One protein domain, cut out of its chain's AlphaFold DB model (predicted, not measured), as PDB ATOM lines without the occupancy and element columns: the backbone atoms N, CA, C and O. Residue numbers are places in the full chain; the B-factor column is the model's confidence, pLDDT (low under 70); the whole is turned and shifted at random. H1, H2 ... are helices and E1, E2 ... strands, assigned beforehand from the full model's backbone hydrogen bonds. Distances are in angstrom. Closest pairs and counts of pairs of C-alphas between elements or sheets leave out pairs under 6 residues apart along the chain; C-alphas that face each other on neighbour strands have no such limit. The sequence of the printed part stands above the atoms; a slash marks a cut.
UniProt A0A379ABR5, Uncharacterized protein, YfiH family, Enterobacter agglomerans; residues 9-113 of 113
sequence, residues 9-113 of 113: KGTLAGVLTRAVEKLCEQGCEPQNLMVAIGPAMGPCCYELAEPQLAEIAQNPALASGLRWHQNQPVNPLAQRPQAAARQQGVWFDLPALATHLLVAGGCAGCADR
ATOM      1  N   LYS A   9     -17.803  12.233 -11.734       96.81
ATOM      2  CA  LYS A   9     -16.401  11.888 -12.029       96.81
ATOM      3  C   LYS A   9     -16.245  10.479 -12.621       96.81
ATOM      4  O   LYS A   9     -15.493  10.302 -13.571       96.81
ATOM      5  N   GLY A  10     -16.942   9.485 -12.070       97.19
ATOM      6  CA  GLY A  10     -16.877   8.102 -12.558       97.19
ATOM      7  C   GLY A  10     -17.534   7.929 -13.927       97.19
ATOM      8  O   GLY A  10     -17.001   7.228 -14.783       97.19
ATOM      9  N   THR A  11     -18.655   8.614 -14.149       97.00
ATOM     10  CA  THR A  11     -19.371   8.640 -15.430       97.00
ATOM     11  C   THR A  11     -18.496   9.251 -16.521       97.00
ATOM     12  O   THR A  11     -18.309   8.630 -17.562       97.00
ATOM     13  N   LEU A  12     -17.868  10.399 -16.244       96.56
ATOM     14  CA  LEU A  12     -16.920  11.052 -17.155       96.56
ATOM     15  C   LEU A  12     -15.675  10.190 -17.423       96.56
ATOM     16  O   LEU A  12     -15.145  10.204 -18.527       96.56
ATOM     17  N   ALA A  13     -15.233   9.405 -16.436       96.56
ATOM     18  CA  ALA A  13     -14.129   8.453 -16.581       96.56
ATOM     19  C   ALA A  13     -14.521   7.138 -17.294       96.56
ATOM     20  O   ALA A  13     -13.675   6.261 -17.466       96.56
ATOM     21  N   GLY A  14     -15.787   6.977 -17.700       96.50
ATOM     22  CA  GLY A  14     -16.254   5.833 -18.486       96.50
ATOM     23  C   GLY A  14     -16.595   4.578 -17.679       96.50
ATOM     24  O   GLY A  14     -16.607   3.485 -18.243       96.50
ATOM     25  N   VAL A  15     -16.888   4.692 -16.376       97.75
ATOM     26  CA  VAL A  15     -17.166   3.519 -15.519       97.75
ATOM     27  C   VAL A  15     -18.319   2.647 -16.045       97.75
ATOM     28  O   VAL A  15     -18.261   1.424 -15.935       97.75
ATOM     29  N   LEU A  16     -19.338   3.257 -16.662       96.81
ATOM     30  CA  LEU A  16     -20.485   2.553 -17.249       96.81
ATOM     31  C   LEU A  16     -20.070   1.730 -18.472       96.81
ATOM     32  O   LEU A  16     -20.348   0.534 -18.529       96.81
ATOM     33  N   THR A  17     -19.340   2.343 -19.406       95.25
ATOM     34  CA  THR A  17     -18.810   1.671 -20.599       95.25
ATOM     35  C   THR A  17     -17.911   0.503 -20.210       95.25
ATOM     36  O   THR A  17     -18.095  -0.604 -20.705       95.25
ATOM     37  N   ARG A  18     -17.009   0.706 -19.241       97.00
ATOM     38  CA  ARG A  18     -16.131  -0.361 -18.739       97.00
ATOM     39  C   ARG A  18     -16.906  -1.518 -18.116       97.00
ATOM     40  O   ARG A  18     -16.527  -2.670 -18.303       97.00
ATOM     41  N   ALA A  19     -17.985  -1.241 -17.391       96.94
ATOM     42  CA  ALA A  19     -18.816  -2.294 -16.819       96.94
ATOM     43  C   ALA A  19     -19.528  -3.124 -17.899       96.94
ATOM     44  O   ALA A  19     -19.557  -4.350 -17.790       96.94
ATOM     45  N   VAL A  20     -20.049  -2.476 -18.946       96.31
ATOM     46  CA  VAL A  20     -20.650  -3.160 -20.104       96.31
ATOM     47  C   VAL A  20     -19.609  -4.029 -20.804       96.31
ATOM     48  O   VAL A  20     -19.829  -5.228 -20.945       96.31
ATOM     49  N   GLU A  21     -18.443  -3.472 -21.141       96.12
ATOM     50  CA  GLU A  21     -17.334  -4.214 -21.760       96.12
ATOM     51  C   GLU A  21     -16.964  -5.467 -20.954       96.12
ATOM     52  O   GLU A  21     -16.839  -6.550 -21.520       96.12
ATOM     53  N   LYS A  22     -16.867  -5.361 -19.621       97.19
ATOM     54  CA  LYS A  22     -16.553  -6.504 -18.750       97.19
ATOM     55  C   LYS A  22     -17.624  -7.585 -18.718       97.19
ATOM     56  O   LYS A  22     -17.284  -8.753 -18.551       97.19
ATOM     57  N   LEU A  23     -18.897  -7.231 -18.868       95.81
ATOM     58  CA  LEU A  23     -19.959  -8.226 -19.014       95.81
ATOM     59  C   LEU A  23     -19.911  -8.876 -20.402       95.81
ATOM     60  O   LEU A  23     -20.132 -10.082 -20.515       95.81
ATOM     61  N   CYS A  24     -19.556  -8.120 -21.440       95.88
ATOM     62  CA  CYS A  24     -19.400  -8.655 -22.790       95.88
ATOM     63  C   CYS A  24     -18.206  -9.606 -22.919       95.88
ATOM     64  O   CYS A  24     -18.325 -10.658 -23.538       95.88
ATOM     65  N   GLU A  25     -17.087  -9.310 -22.249       97.00
ATOM     66  CA  GLU A  25     -15.947 -10.232 -22.122       97.00
ATOM     67  C   GLU A  25     -16.347 -11.583 -21.491       97.00
ATOM     68  O   GLU A  25     -15.692 -12.594 -21.728       97.00
ATOM     69  N   GLN A  26     -17.436 -11.623 -20.713       95.81
ATOM     70  CA  GLN A  26     -17.994 -12.846 -20.120       95.81
ATOM     71  C   GLN A  26     -19.013 -13.552 -21.035       95.81
ATOM     72  O   GLN A  26     -19.675 -14.494 -20.602       95.81
ATOM     73  N   GLY A  27     -19.149 -13.111 -22.290       95.62
ATOM     74  CA  GLY A  27     -20.043 -13.696 -23.291       95.62
ATOM     75  C   GLY A  27     -21.439 -13.071 -23.355       95.62
ATOM     76  O   GLY A  27     -22.324 -13.647 -23.982       95.62
ATOM     77  N   CYS A  28     -21.669 -11.921 -22.710       93.62
ATOM     78  CA  CYS A  28     -22.919 -11.178 -22.881       93.62
ATOM     79  C   CYS A  28     -22.893 -10.324 -24.157       93.62
ATOM     80  O   CYS A  28     -21.860  -9.800 -24.557       93.62
ATOM     81  N   GLU A  29     -24.060 -10.109 -24.751       94.75
ATOM     82  CA  GLU A  29     -24.262  -9.091 -25.786       94.75
ATOM     83  C   GLU A  29     -24.828  -7.827 -25.114       94.75
ATOM     84  O   GLU A  29     -25.750  -7.970 -24.299       94.75
ATOM     85  N   PRO A  30     -24.367  -6.603 -25.441       94.31
ATOM     86  CA  PRO A  30     -24.873  -5.370 -24.827       94.31
ATOM     87  C   PRO A  30     -26.400  -5.240 -24.889       94.31
ATOM     88  O   PRO A  30     -27.043  -4.892 -23.901       94.31
ATOM     89  N   GLN A  31     -26.999  -5.616 -26.020       94.81
ATOM     90  CA  GLN A  31     -28.449  -5.573 -26.243       94.81
ATOM     91  C   GLN A  31     -29.248  -6.528 -25.342       94.81
ATOM     92  O   GLN A  31     -30.440  -6.324 -25.135       94.81
ATOM     93  N   ASN A  32     -28.595  -7.549 -24.778       93.44
ATOM     94  CA  ASN A  32     -29.202  -8.496 -23.844       93.44
ATOM     95  C   ASN A  32     -28.998  -8.079 -22.376       93.44
ATOM     96  O   ASN A  32     -29.502  -8.748 -21.472       93.44
ATOM     97  N   LEU A  33     -28.256  -6.997 -22.110       93.56
ATOM     98  CA  LEU A  33     -28.061  -6.492 -20.756       93.56
ATOM     99  C   LEU A  33     -29.318  -5.773 -20.267       93.56
ATOM    100  O   LEU A  33     -29.747  -4.762 -20.820       93.56
ATOM    101  N   MET A  34     -29.868  -6.265 -19.160       93.19
ATOM    102  CA  MET A  34     -30.898  -5.557 -18.408       93.19
ATOM    103  C   MET A  34     -30.229  -4.578 -17.444       93.19
ATOM    104  O   MET A  34     -29.563  -4.998 -16.494       93.19
ATOM    105  N   VAL A  35     -30.417  -3.277 -17.674       94.12
ATOM    106  CA  VAL A  35     -29.827  -2.220 -16.845       94.12
ATOM    107  C   VAL A  35     -30.920  -1.443 -16.120       94.12
ATOM    108  O   VAL A  35     -31.937  -1.075 -16.705       94.12
ATOM    109  N   ALA A  36     -30.692  -1.165 -14.840       94.38
ATOM    110  CA  ALA A  36     -31.523  -0.277 -14.040       94.38
ATOM    111  C   ALA A  36     -30.637   0.798 -13.405       94.38
ATOM    112  O   ALA A  36     -29.579   0.482 -12.854       94.38
ATOM    113  N   ILE A  37     -31.081   2.049 -13.468       94.19
ATOM    114  CA  ILE A  37     -30.500   3.155 -12.711       94.19
ATOM    115  C   ILE A  37     -31.370   3.323 -11.468       94.19
ATOM    116  O   ILE A  37     -32.580   3.492 -11.559       94.19
ATOM    117  N   GLY A  38     -30.759   3.191 -10.292       91.62
ATOM    118  CA  GLY A  38     -31.458   3.440  -9.034       91.62
ATOM    119  C   GLY A  38     -31.658   4.937  -8.769       91.62
ATOM    120  O   GLY A  38     -31.159   5.771  -9.528       91.62
ATOM    121  N   PRO A  39     -32.302   5.300  -7.644       90.06
ATOM    122  CA  PRO A  39     -32.452   6.691  -7.234       90.06
ATOM    123  C   PRO A  39     -31.108   7.428  -7.222       90.06
ATOM    124  O   PRO A  39     -30.151   7.010  -6.566       90.06
ATOM    125  N   ALA A  40     -31.050   8.542  -7.943       92.06
ATOM    126  CA  ALA A  40     -29.843   9.328  -8.138       92.06
ATOM    127  C   ALA A  40     -30.144  10.829  -8.028       92.06
ATOM    128  O   ALA A  40     -31.298  11.262  -8.049       92.06
ATOM    129  N   MET A  41     -29.093  11.644  -7.891       91.81
ATOM    130  CA  MET A  41     -29.235  13.100  -7.909       91.81
ATOM    131  C   MET A  41     -29.579  13.560  -9.328       91.81
ATOM    132  O   MET A  41     -28.701  13.672 -10.179       91.81
ATOM    133  N   GLY A  42     -30.869  13.787  -9.570       93.94
ATOM    134  CA  GLY A  42     -31.375  14.391 -10.799       93.94
ATOM    135  C   GLY A  42     -31.256  15.921 -10.803       93.94
ATOM    136  O   GLY A  42     -30.825  16.522  -9.810       93.94
ATOM    137  N   PRO A  43     -31.722  16.578 -11.876       96.69
ATOM    138  CA  PRO A  43     -31.531  18.011 -12.070       96.69
ATOM    139  C   PRO A  43     -32.264  18.861 -11.026       96.69
ATOM    140  O   PRO A  43     -31.868  19.983 -10.774       96.69
ATOM    141  N   CYS A  44     -33.271  18.337 -10.325       96.00
ATOM    142  CA  CYS A  44     -33.905  19.043  -9.202       96.00
ATOM    143  C   CYS A  44     -32.973  19.314  -8.003       96.00
ATOM    144  O   CYS A  44     -33.300  20.147  -7.155       96.00
ATOM    145  N   CYS A  45     -31.840  18.607  -7.914       95.56
ATOM    146  CA  CYS A  45     -30.920  18.671  -6.776       95.56
ATOM    147  C   CYS A  45     -29.435  18.736  -7.164       95.56
ATOM    148  O   CYS A  45     -28.612  19.003  -6.290       95.56
ATOM    149  N   TYR A  46     -29.072  18.473  -8.423       96.50
ATOM    150  CA  TYR A  46     -27.680  18.489  -8.867       96.50
ATOM    151  C   TYR A  46     -27.330  19.836  -9.503       96.50
ATOM    152  O   TYR A  46     -27.460  20.032 -10.708       96.50
ATOM    153  N   GLU A  47     -26.808  20.747  -8.693       97.38
ATOM    154  CA  GLU A  47     -26.217  21.991  -9.179       97.38
ATOM    155  C   GLU A  47     -24.768  21.761  -9.649       97.38
ATOM    156  O   GLU A  47     -23.945  21.189  -8.929       97.38
ATOM    157  N   LEU A  48     -24.449  22.210 -10.862       96.38
ATOM    158  CA  LEU A  48     -23.142  22.090 -11.502       96.38
ATOM    159  C   LEU A  48     -22.648  23.476 -11.930       96.38
ATOM    160  O   LEU A  48     -23.413  24.277 -12.458       96.38
ATOM    161  N   ALA A  49     -21.364  23.766 -11.729       95.94
ATOM    162  CA  ALA A  49     -20.794  25.041 -12.157       95.94
ATOM    163  C   ALA A  49     -20.752  25.140 -13.696       95.94
ATOM    164  O   ALA A  49     -20.362  24.183 -14.369       95.94
ATOM    165  N   GLU A  50     -21.091  26.304 -14.255       94.94
ATOM    166  CA  GLU A  50     -21.088  26.531 -15.712       94.94
ATOM    167  C   GLU A  50     -19.744  26.204 -16.395       94.94
ATOM    168  O   GLU A  50     -19.764  25.516 -17.419       94.94
ATOM    169  N   PRO A  51     -18.567  26.579 -15.841       96.19
ATOM    170  CA  PRO A  51     -17.287  26.217 -16.452       96.19
ATOM    171  C   PRO A  51     -17.076  24.701 -16.539       96.19
ATOM    172  O   PRO A  51     -16.508  24.209 -17.510       96.19
ATOM    173  N   GLN A  52     -17.574  23.954 -15.550       96.06
ATOM    174  CA  GLN A  52     -17.475  22.499 -15.541       96.06
ATOM    175  C   GLN A  52     -18.392  21.871 -16.598       96.06
ATOM    176  O   GLN A  52     -17.989  20.919 -17.261       96.06
ATOM    177  N   LEU A  53     -19.600  22.410 -16.808       96.81
ATOM    178  CA  LEU A  53     -20.452  21.990 -17.926       96.81
ATOM    179  C   LEU A  53     -19.745  22.227 -19.271       96.81
ATOM    180  O   LEU A  53     -19.749  21.340 -20.125       96.81
ATOM    181  N   ALA A  54     -19.126  23.397 -19.447       96.31
ATOM    182  CA  ALA A  54     -18.403  23.739 -20.669       96.31
ATOM    183  C   ALA A  54     -17.209  22.803 -20.924       96.31
ATOM    184  O   ALA A  54     -16.963  22.433 -22.068       96.31
ATOM    185  N   GLU A  55     -16.493  22.384 -19.877       96.94
ATOM    186  CA  GLU A  55     -15.427  21.379 -19.973       96.94
ATOM    187  C   GLU A  55     -15.975  20.014 -20.414       96.94
ATOM    188  O   GLU A  55     -15.463  19.413 -21.357       96.94
ATOM    189  N   ILE A  56     -17.064  19.545 -19.795       97.19
ATOM    190  CA  ILE A  56     -17.697  18.267 -20.152       97.19
ATOM    191  C   ILE A  56     -18.164  18.278 -21.618       97.19
ATOM    192  O   ILE A  56     -17.992  17.288 -22.331       97.19
ATOM    193  N   ALA A  57     -18.719  19.400 -22.081       96.94
ATOM    194  CA  ALA A  57     -19.213  19.567 -23.446       96.94
ATOM    195  C   ALA A  57     -18.112  19.511 -24.520       96.94
ATOM    196  O   ALA A  57     -18.422  19.270 -25.685       96.94
ATOM    197  N   GLN A  58     -16.835  19.682 -24.155       96.94
ATOM    198  CA  GLN A  58     -15.715  19.529 -25.093       96.94
ATOM    199  C   GLN A  58     -15.475  18.071 -25.493       96.94
ATOM    200  O   GLN A  58     -14.809  17.825 -26.495       96.94
ATOM    201  N   ASN A  59     -16.008  17.100 -24.742       95.50
ATOM    202  CA  ASN A  59     -15.924  15.691 -25.097       95.50
ATOM    203  C   ASN A  59     -17.104  15.296 -26.008       95.50
ATOM    204  O   ASN A  59     -18.237  15.197 -25.522       95.50
ATOM    205  N   PRO A  60     -16.870  14.985 -27.299       92.12
ATOM    206  CA  PRO A  60     -17.947  14.679 -28.241       92.12
ATOM    207  C   PRO A  60     -18.769  13.447 -27.853       92.12
ATOM    208  O   PRO A  60     -19.966  13.410 -28.123       92.12
ATOM    209  N   ALA A  61     -18.156  12.463 -27.185       88.25
ATOM    210  CA  ALA A  61     -18.853  11.265 -26.715       88.25
ATOM    211  C   ALA A  61     -19.847  11.556 -25.578       88.25
ATOM    212  O   ALA A  61     -20.753  10.764 -25.331       88.25
ATOM    213  N   LEU A  62     -19.676  12.677 -24.872       94.06
ATOM    214  CA  LEU A  62     -20.550  13.097 -23.778       94.06
ATOM    215  C   LEU A  62     -21.562  14.150 -24.236       94.06
ATOM    216  O   LEU A  62     -22.701  14.141 -23.772       94.06
ATOM    217  N   ALA A  63     -21.154  15.034 -25.152       94.06
ATOM    218  CA  ALA A  63     -21.911  16.205 -25.585       94.06
ATOM    219  C   ALA A  63     -23.341  15.882 -26.052       94.06
ATOM    220  O   ALA A  63     -24.273  16.607 -25.706       94.06
ATOM    221  N   SER A  64     -23.544  14.772 -26.769       91.81
ATOM    222  CA  SER A  64     -24.862  14.336 -27.258       91.81
ATOM    223  C   SER A  64     -25.834  13.900 -26.155       91.81
ATOM    224  O   SER A  64     -27.040  13.835 -26.393       91.81
ATOM    225  N   GLY A  65     -25.325  13.596 -24.960       92.69
ATOM    226  CA  GLY A  65     -26.113  13.144 -23.814       92.69
ATOM    227  C   GLY A  65     -26.344  14.202 -22.743       92.69
ATOM    228  O   GLY A  65     -27.048  13.923 -21.774       92.69
ATOM    229  N   LEU A  66     -25.749  15.393 -22.872       96.56
ATOM    230  CA  LEU A  66     -25.848  16.418 -21.835       96.56
ATOM    231  C   LEU A  66     -27.257  17.001 -21.778       96.56
ATOM    232  O   LEU A  66     -27.761  17.570 -22.743       96.56
ATOM    233  N   ARG A  67     -27.871  16.902 -20.599       97.69
ATOM    234  CA  ARG A  67     -29.130  17.564 -20.263       97.69
ATOM    235  C   ARG A  67     -28.940  18.383 -18.998       97.69
ATOM    236  O   ARG A  67     -28.302  17.936 -18.045       97.69
ATOM    237  N   TRP A  68     -29.465  19.599 -19.012       97.69
ATOM    238  CA  TRP A  68     -29.379  20.529 -17.895       97.69
ATOM    239  C   TRP A  68     -30.467  21.601 -18.003       97.69
ATOM    240  O   TRP A  68     -31.063  21.795 -19.064       97.69
ATOM    241  N   HIS A  69     -30.718  22.301 -16.897       97.38
ATOM    242  CA  HIS A  69     -31.669  23.408 -16.818       97.38
ATOM    243  C   HIS A  69     -30.994  24.664 -16.265       97.38
ATOM    244  O   HIS A  69     -30.154  24.576 -15.370       97.38
ATOM    245  N   GLN A  70     -31.383  25.840 -16.764       95.88
ATOM    246  CA  GLN A  70     -30.889  27.115 -16.230       95.88
ATOM    247  C   GLN A  70     -31.435  27.391 -14.819       95.88
ATOM    248  O   GLN A  70     -30.716  27.856 -13.945       95.88
ATOM    249  N   ASN A  71     -32.716  27.086 -14.596       95.50
ATOM    250  CA  ASN A  71     -33.397  27.275 -13.314       95.50
ATOM    251  C   ASN A  71     -33.587  25.934 -12.611       95.50
ATOM    252  O   ASN A  71     -33.777  24.921 -13.286       95.50
ATOM    253  N   GLN A  72     -33.612  25.947 -11.275       96.50
ATOM    254  CA  GLN A  72     -33.817  24.739 -10.481       96.50
ATOM    255  C   GLN A  72     -35.188  24.114 -10.763       96.50
ATOM    256  O   GLN A  72     -36.208  24.746 -10.475       96.50
ATOM    257  N   PRO A  73     -35.255  22.869 -11.266       96.31
ATOM    258  CA  PRO A  73     -36.518  22.164 -11.402       96.31
ATOM    259  C   PRO A  73     -37.108  21.804 -10.036       96.31
ATOM    260  O   PRO A  73     -36.406  21.338  -9.135       96.31
ATOM    261  N   VAL A  74     -38.424  21.945  -9.900       95.44
ATOM    262  CA  VAL A  74     -39.167  21.419  -8.750       95.44
ATOM    263  C   VAL A  74     -39.554  19.975  -9.045       95.44
ATOM    264  O   VAL A  74     -40.149  19.686 -10.080       95.44
ATOM    265  N   ASN A  75     -39.220  19.068  -8.131       94.50
ATOM    266  CA  ASN A  75     -39.596  17.668  -8.198       94.50
ATOM    267  C   ASN A  75     -40.561  17.341  -7.043       94.50
ATOM    268  O   ASN A  75     -40.104  17.113  -5.920       94.50
ATOM    269  N   PRO A  76     -41.881  17.254  -7.297       92.25
ATOM    270  CA  PRO A  76     -42.860  16.922  -6.261       92.25
ATOM    271  C   PRO A  76     -42.709  15.490  -5.723       92.25
ATOM    272  O   PRO A  76     -43.267  15.171  -4.680       92.25
ATOM    273  N   LEU A  77     -41.953  14.631  -6.418       90.62
ATOM    274  CA  LEU A  77     -41.653  13.256  -6.015       90.62
ATOM    275  C   LEU A  77     -40.324  13.141  -5.249       90.62
ATOM    276  O   LEU A  77     -39.865  12.033  -4.966       90.62
ATOM    277  N   ALA A  78     -39.671  14.262  -4.922       89.69
ATOM    278  CA  ALA A  78     -38.434  14.249  -4.156       89.69
ATOM    279  C   ALA A  78     -38.665  13.622  -2.769       89.69
ATOM    280  O   ALA A  78     -39.426  14.128  -1.950       89.69
ATOM    281  N   GLN A  79     -37.964  12.522  -2.486       90.19
ATOM    282  CA  GLN A  79     -38.074  11.808  -1.205       90.19
ATOM    283  C   GLN A  79     -37.399  12.539  -0.035       90.19
ATOM    284  O   GLN A  79     -37.613  12.205   1.128       90.19
ATOM    285  N   ARG A  80     -36.532  13.505  -0.340       90.12
ATOM    286  CA  ARG A  80     -35.811  14.343   0.623       90.12
ATOM    287  C   ARG A  80     -36.050  15.808   0.272       90.12
ATOM    288  O   ARG A  80     -36.339  16.082  -0.895       90.12
ATOM    289  N   PRO A  81     -35.878  16.742   1.227       93.06
ATOM    290  CA  PRO A  81     -35.879  18.164   0.912       93.06
ATOM    291  C   PRO A  81     -34.958  18.437  -0.276       93.06
ATOM    292  O   PRO A  81     -33.806  17.990  -0.285       93.06
ATOM    293  N   GLN A  82     -35.492  19.117  -1.292       94.75
ATOM    294  CA  GLN A  82     -34.706  19.478  -2.462       94.75
ATOM    295  C   GLN A  82     -33.523  20.355  -2.056       94.75
ATOM    296  O   GLN A  82     -33.588  21.098  -1.073       94.75
ATOM    297  N   ALA A  83     -32.432  20.255  -2.816       93.81
ATOM    298  CA  ALA A  83     -31.268  21.098  -2.593       93.81
ATOM    299  C   ALA A  83     -31.663  22.581  -2.678       93.81
ATOM    300  O   ALA A  83     -32.567  22.941  -3.422       93.81
ATOM    301  N   ALA A  84     -30.975  23.445  -1.944       93.06
ATOM    302  CA  ALA A  84     -31.016  24.876  -2.212       93.06
ATOM    303  C   ALA A  84     -29.846  25.220  -3.133       93.06
ATOM    304  O   ALA A  84     -28.753  24.682  -2.935       93.06
ATOM    305  N   ALA A  85     -30.075  26.116  -4.095       91.75
ATOM    306  CA  ALA A  85     -29.007  26.699  -4.901       91.75
ATOM    307  C   ALA A  85     -27.904  27.247  -3.985       91.75
ATOM    308  O   ALA A  85     -28.183  27.966  -3.020       91.75
ATOM    309  N   ARG A  86     -26.656  26.883  -4.263       90.81
ATOM    310  CA  ARG A  86     -25.478  27.326  -3.510       90.81
ATOM    311  C   ARG A  86     -24.623  28.301  -4.301       90.81
ATOM    312  O   ARG A  86     -23.837  29.020  -3.689       90.81
ATOM    313  N   GLN A  87     -24.745  28.317  -5.623       86.44
ATOM    314  CA  GLN A  87     -23.917  29.127  -6.506       86.44
ATOM    315  C   GLN A  87     -24.708  29.595  -7.739       86.44
ATOM    316  O   GLN A  87     -25.919  29.425  -7.836       86.44
ATOM    317  N   GLN A  88     -24.029  30.267  -8.667       85.38
ATOM    318  CA  GLN A  88     -24.564  30.507 -10.006       85.38
ATOM    319  C   GLN A  88     -24.067  29.370 -10.897       85.38
ATOM    320  O   GLN A  88     -22.896  29.326 -11.274       85.38
ATOM    321  N   GLY A  89     -24.941  28.399 -11.138       93.25
ATOM    322  CA  GLY A  89     -24.655  27.218 -11.941       93.25
ATOM    323  C   GLY A  89     -25.885  26.734 -12.701       93.25
ATOM    324  O   GLY A  89     -26.949  27.349 -12.664       93.25
ATOM    325  N   VAL A  90     -25.727  25.599 -13.371       96.94
ATOM    326  CA  VAL A  90     -26.803  24.883 -14.057       96.94
ATOM    327  C   VAL A  90     -27.290  23.711 -13.216       96.94
ATOM    328  O   VAL A  90     -26.588  23.199 -12.347       96.94
ATOM    329  N   TRP A  91     -28.479  23.224 -13.531       97.69
ATOM    330  CA  TRP A  91     -29.101  22.080 -12.880       97.69
ATOM    331  C   TRP A  91     -28.972  20.852 -13.768       97.69
ATOM    332  O   TRP A  91     -29.707  20.696 -14.743       97.69
ATOM    333  N   PHE A  92     -27.972  20.031 -13.469       97.81
ATOM    334  CA  PHE A  92     -27.456  18.981 -14.336       97.81
ATOM    335  C   PHE A  92     -28.205  17.655 -14.172       97.81
ATOM    336  O   PHE A  92     -28.482  17.209 -13.062       97.81
ATOM    337  N   ASP A  93     -28.500  16.983 -15.281       97.62
ATOM    338  CA  ASP A  93     -29.186  15.692 -15.277       97.62
ATOM    339  C   ASP A  93     -28.185  14.543 -15.477       97.62
ATOM    340  O   ASP A  93     -27.954  14.041 -16.582       97.62
ATOM    341  N   LEU A  94     -27.544  14.142 -14.375       96.94
ATOM    342  CA  LEU A  94     -26.596  13.026 -14.382       96.94
ATOM    343  C   LEU A  94     -27.249  11.685 -14.787       96.94
ATOM    344  O   LEU A  94     -26.633  10.972 -15.587       96.94
ATOM    345  N   PRO A  95     -28.453  11.315 -14.299       96.00
ATOM    346  CA  PRO A  95     -29.138  10.101 -14.749       96.00
ATOM    347  C   PRO A  95     -29.382  10.067 -16.260       96.00
ATOM    348  O   PRO A  95     -29.177   9.023 -16.886       96.00
ATOM    349  N   ALA A  96     -29.739  11.198 -16.875       95.81
ATOM    350  CA  ALA A  96     -29.893  11.267 -18.324       95.81
ATOM    351  C   ALA A  96     -28.572  11.052 -19.074       95.81
ATOM    352  O   ALA A  96     -28.557  10.313 -20.062       95.81
ATOM    353  N   LEU A  97     -27.458  11.626 -18.598       96.69
ATOM    354  CA  LEU A  97     -26.142  11.363 -19.193       96.69
ATOM    355  C   LEU A  97     -25.770   9.877 -19.073       96.69
ATOM    356  O   LEU A  97     -25.345   9.265 -20.051       96.69
ATOM    357  N   ALA A  98     -25.959   9.278 -17.895       96.56
ATOM    358  CA  ALA A  98     -25.696   7.857 -17.678       96.56
ATOM    359  C   ALA A  98     -26.532   6.973 -18.618       96.56
ATOM    360  O   ALA A  98     -25.998   6.063 -19.254       96.56
ATOM    361  N   THR A  99     -27.822   7.285 -18.757       95.56
ATOM    362  CA  THR A  99     -28.740   6.594 -19.672       95.56
ATOM    363  C   THR A  99     -28.268   6.706 -21.117       95.56
ATOM    364  O   THR A  99     -28.194   5.698 -21.817       95.56
ATOM    365  N   HIS A 100     -27.889   7.909 -21.556       95.38
ATOM    366  CA  HIS A 100     -27.369   8.129 -22.904       95.38
ATOM    367  C   HIS A 100     -26.134   7.268 -23.187       95.38
ATOM    368  O   HIS A 100     -26.071   6.627 -24.232       95.38
ATOM    369  N   LEU A 101     -25.186   7.198 -22.248       95.56
ATOM    370  CA  LEU A 101     -23.961   6.411 -22.413       95.56
ATOM    371  C   LEU A 101     -24.222   4.906 -22.471       95.56
ATOM    372  O   LEU A 101     -23.582   4.205 -23.249       95.56
ATOM    373  N   LEU A 102     -25.169   4.403 -21.677       95.44
ATOM    374  CA  LEU A 102     -25.559   2.992 -21.708       95.44
ATOM    375  C   LEU A 102     -26.237   2.624 -23.034       95.44
ATOM    376  O   LEU A 102     -25.901   1.599 -23.627       95.44
ATOM    377  N   VAL A 103     -27.141   3.478 -23.524       93.81
ATOM    378  CA  VAL A 103     -27.807   3.288 -24.823       93.81
ATOM    379  C   VAL A 103     -26.803   3.388 -25.974       93.81
ATOM    380  O   VAL A 103     -26.801   2.535 -26.857       93.81
ATOM    381  N   ALA A 104     -25.898   4.370 -25.946       92.44
ATOM    382  CA  ALA A 104     -24.818   4.496 -26.928       92.44
ATOM    383  C   ALA A 104     -23.849   3.298 -26.889       92.44
ATOM    384  O   ALA A 104     -23.298   2.916 -27.918       92.44
ATOM    385  N   GLY A 105     -23.688   2.670 -25.720       92.19
ATOM    386  CA  GLY A 105     -22.962   1.411 -25.534       92.19
ATOM    387  C   GLY A 105     -23.721   0.158 -25.989       92.19
ATOM    388  O   GLY A 105     -23.233  -0.947 -25.768       92.19
ATOM    389  N   GLY A 106     -24.904   0.303 -26.595       93.06
ATOM    390  CA  GLY A 106     -25.690  -0.799 -27.155       93.06
ATOM    391  C   GLY A 106     -26.635  -1.491 -26.170       93.06
ATOM    392  O   GLY A 106     -27.212  -2.518 -26.520       93.06
ATOM    393  N   CYS A 107     -26.824  -0.964 -24.955       91.94
ATOM    394  CA  CYS A 107     -27.818  -1.510 -24.028       91.94
ATOM    395  C   CYS A 107     -29.236  -1.185 -24.529       91.94
ATOM    396  O   CYS A 107     -29.546  -0.023 -24.791       91.94
ATOM    397  N   ALA A 108     -30.110  -2.194 -24.623       77.75
ATOM    398  CA  ALA A 108     -31.439  -2.074 -25.243       77.75
ATOM    399  C   ALA A 108     -32.429  -1.158 -24.492       77.75
ATOM    400  O   ALA A 108     -33.487  -0.817 -25.019       77.75
ATOM    401  N   GLY A 109     -32.099  -0.737 -23.272       67.44
ATOM    402  CA  GLY A 109     -32.865   0.242 -22.513       67.44
ATOM    403  C   GLY A 109     -32.503   0.219 -21.034       67.44
ATOM    404  O   GLY A 109     -32.019  -0.787 -20.513       67.44
ATOM    405  N   CYS A 110     -32.742   1.339 -20.356       63.22
ATOM    406  CA  CYS A 110     -32.671   1.408 -18.907       63.22
ATOM    407  C   CYS A 110     -34.095   1.460 -18.352       63.22
ATOM    408  O   CYS A 110     -34.892   2.290 -18.788       63.22
ATOM    409  N   ALA A 111     -34.435   0.559 -17.433       59.03
ATOM    410  CA  ALA A 111     -35.692   0.666 -16.708       59.03
ATOM    411  C   ALA A 111     -35.519   1.715 -15.600       59.03
ATOM    412  O   ALA A 111     -34.830   1.444 -14.613       59.03
ATOM    413  N   ASP A 112     -36.122   2.893 -15.778       53.19
ATOM    414  CA  ASP A 112     -36.347   3.850 -14.690       53.19
ATOM    415  C   ASP A 112     -37.381   3.236 -13.739       53.19
ATOM    416  O   ASP A 112     -38.439   2.775 -14.185       53.19
ATOM    417  N   ARG A 113     -37.058   3.151 -12.449       47.34
ATOM    418  CA  ARG A 113     -37.929   2.547 -11.436       47.34
ATOM    419  C   ARG A 113     -38.178   3.503 -10.285       47.34
ATOM    420  O   ARG A 113     -37.193   4.114  -9.815       47.34
TER     421      ARG A 113
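AT A GLANCE: This is residues 9 to 113 of the 113 residues of the protein "Uncharacterized protein, YfiH family" of Enterobacter agglomerans (UniProt A0A379ABR5). This is a flat domain with helix H5 in the middle: H2 runs side by side with part of it, the small strand pair E1 and E4 packs on another side, and a second small pair, E2 and E3, lies beyond its first residues. H3 and H4 make a corner beside that end, and the unnamed residues 64 to 88 swing out there in a wide loop. The printed part has 105 residues, in the order H1 H2 E1 E2 H3 H4 E3 H5 E4; under half of them are in named elements, a mixed class of helices and strands. Each sheet has two strands, E1 and E4 parallel, E2 and E3 antiparallel. The whole is only just compact, close to loose, with a radius of gyration of the C-alphas of 15.0 A and spans of 46 by 32 by 17 A.

HOW THE PARTS SIT: E2, residues 47 to 49, and E3, residues 89 to 92, are antiparallel neighbours; N 48 and O 90 are 2.8 A apart, within hydrogen-bond range. Residues 68 to 69 also pair with residues 91 to 92 of E3, antiparallel. H3, residues 50 to 57, comes closest to E3 at the C-alphas of Glu 50 and Gly 89, 5.2 A apart. H3 and H4, residues 60 to 63, only just touch, with 3 pairs of C-alphas within 8 A, and touch only at the corner by their link; their closest C-alphas are those of Ala 57 and Ala 63, 4.8 A apart. H5, residues 94 to 104, is close to H4 but not clearly touching it, with the closest C-alphas, those of Leu 62 and Leu 97, 7.4 A apart. H2, residues 15 to 24, touches H5 at Leu 16 and Leu 102, their closest C-alphas 6.8 A apart, the same way at a shallow tilt of 33 degrees, only just short of steep. E1, residues 35 to 37, and E4, residues 110 to 112, are parallel neighbours, with N 111 and O 35 within hydrogen-bond range at 3.1 A. The closest C-alphas of E4 and H5, those of Cys 110 and Thr 99, are 6.6 A apart. H1, residues 9 to 12, meets H2 only through their link. E1 and E2 are apart. Every O i to N i+4 pair is within hydrogen-bond range in H2, H3 and H5; H1 and H4 are too short for such a pair.

IN THESE COORDINATES: H1 begins at C-alpha 9 (-16.401, 11.888, -12.029). H5 is 15.3 A long, from C-alpha 94 (-26.596, 13.026, -14.382) to C-alpha 104; H2 is 14.4 A, H3 10.6 A and E3 9.0 A. E4 ends at C-alpha 112 (-36.347, 3.850, -14.690).

THE WHOLE: The C-alphas of Gly 27 and Gln 88, the two farthest apart, are 46.4 A from each other. The printed part has no cut. The link from H4 to E3, 25 residues, is long. Mean pLDDT of the printed part is 92.9, and residues 109 to 113 are under 70.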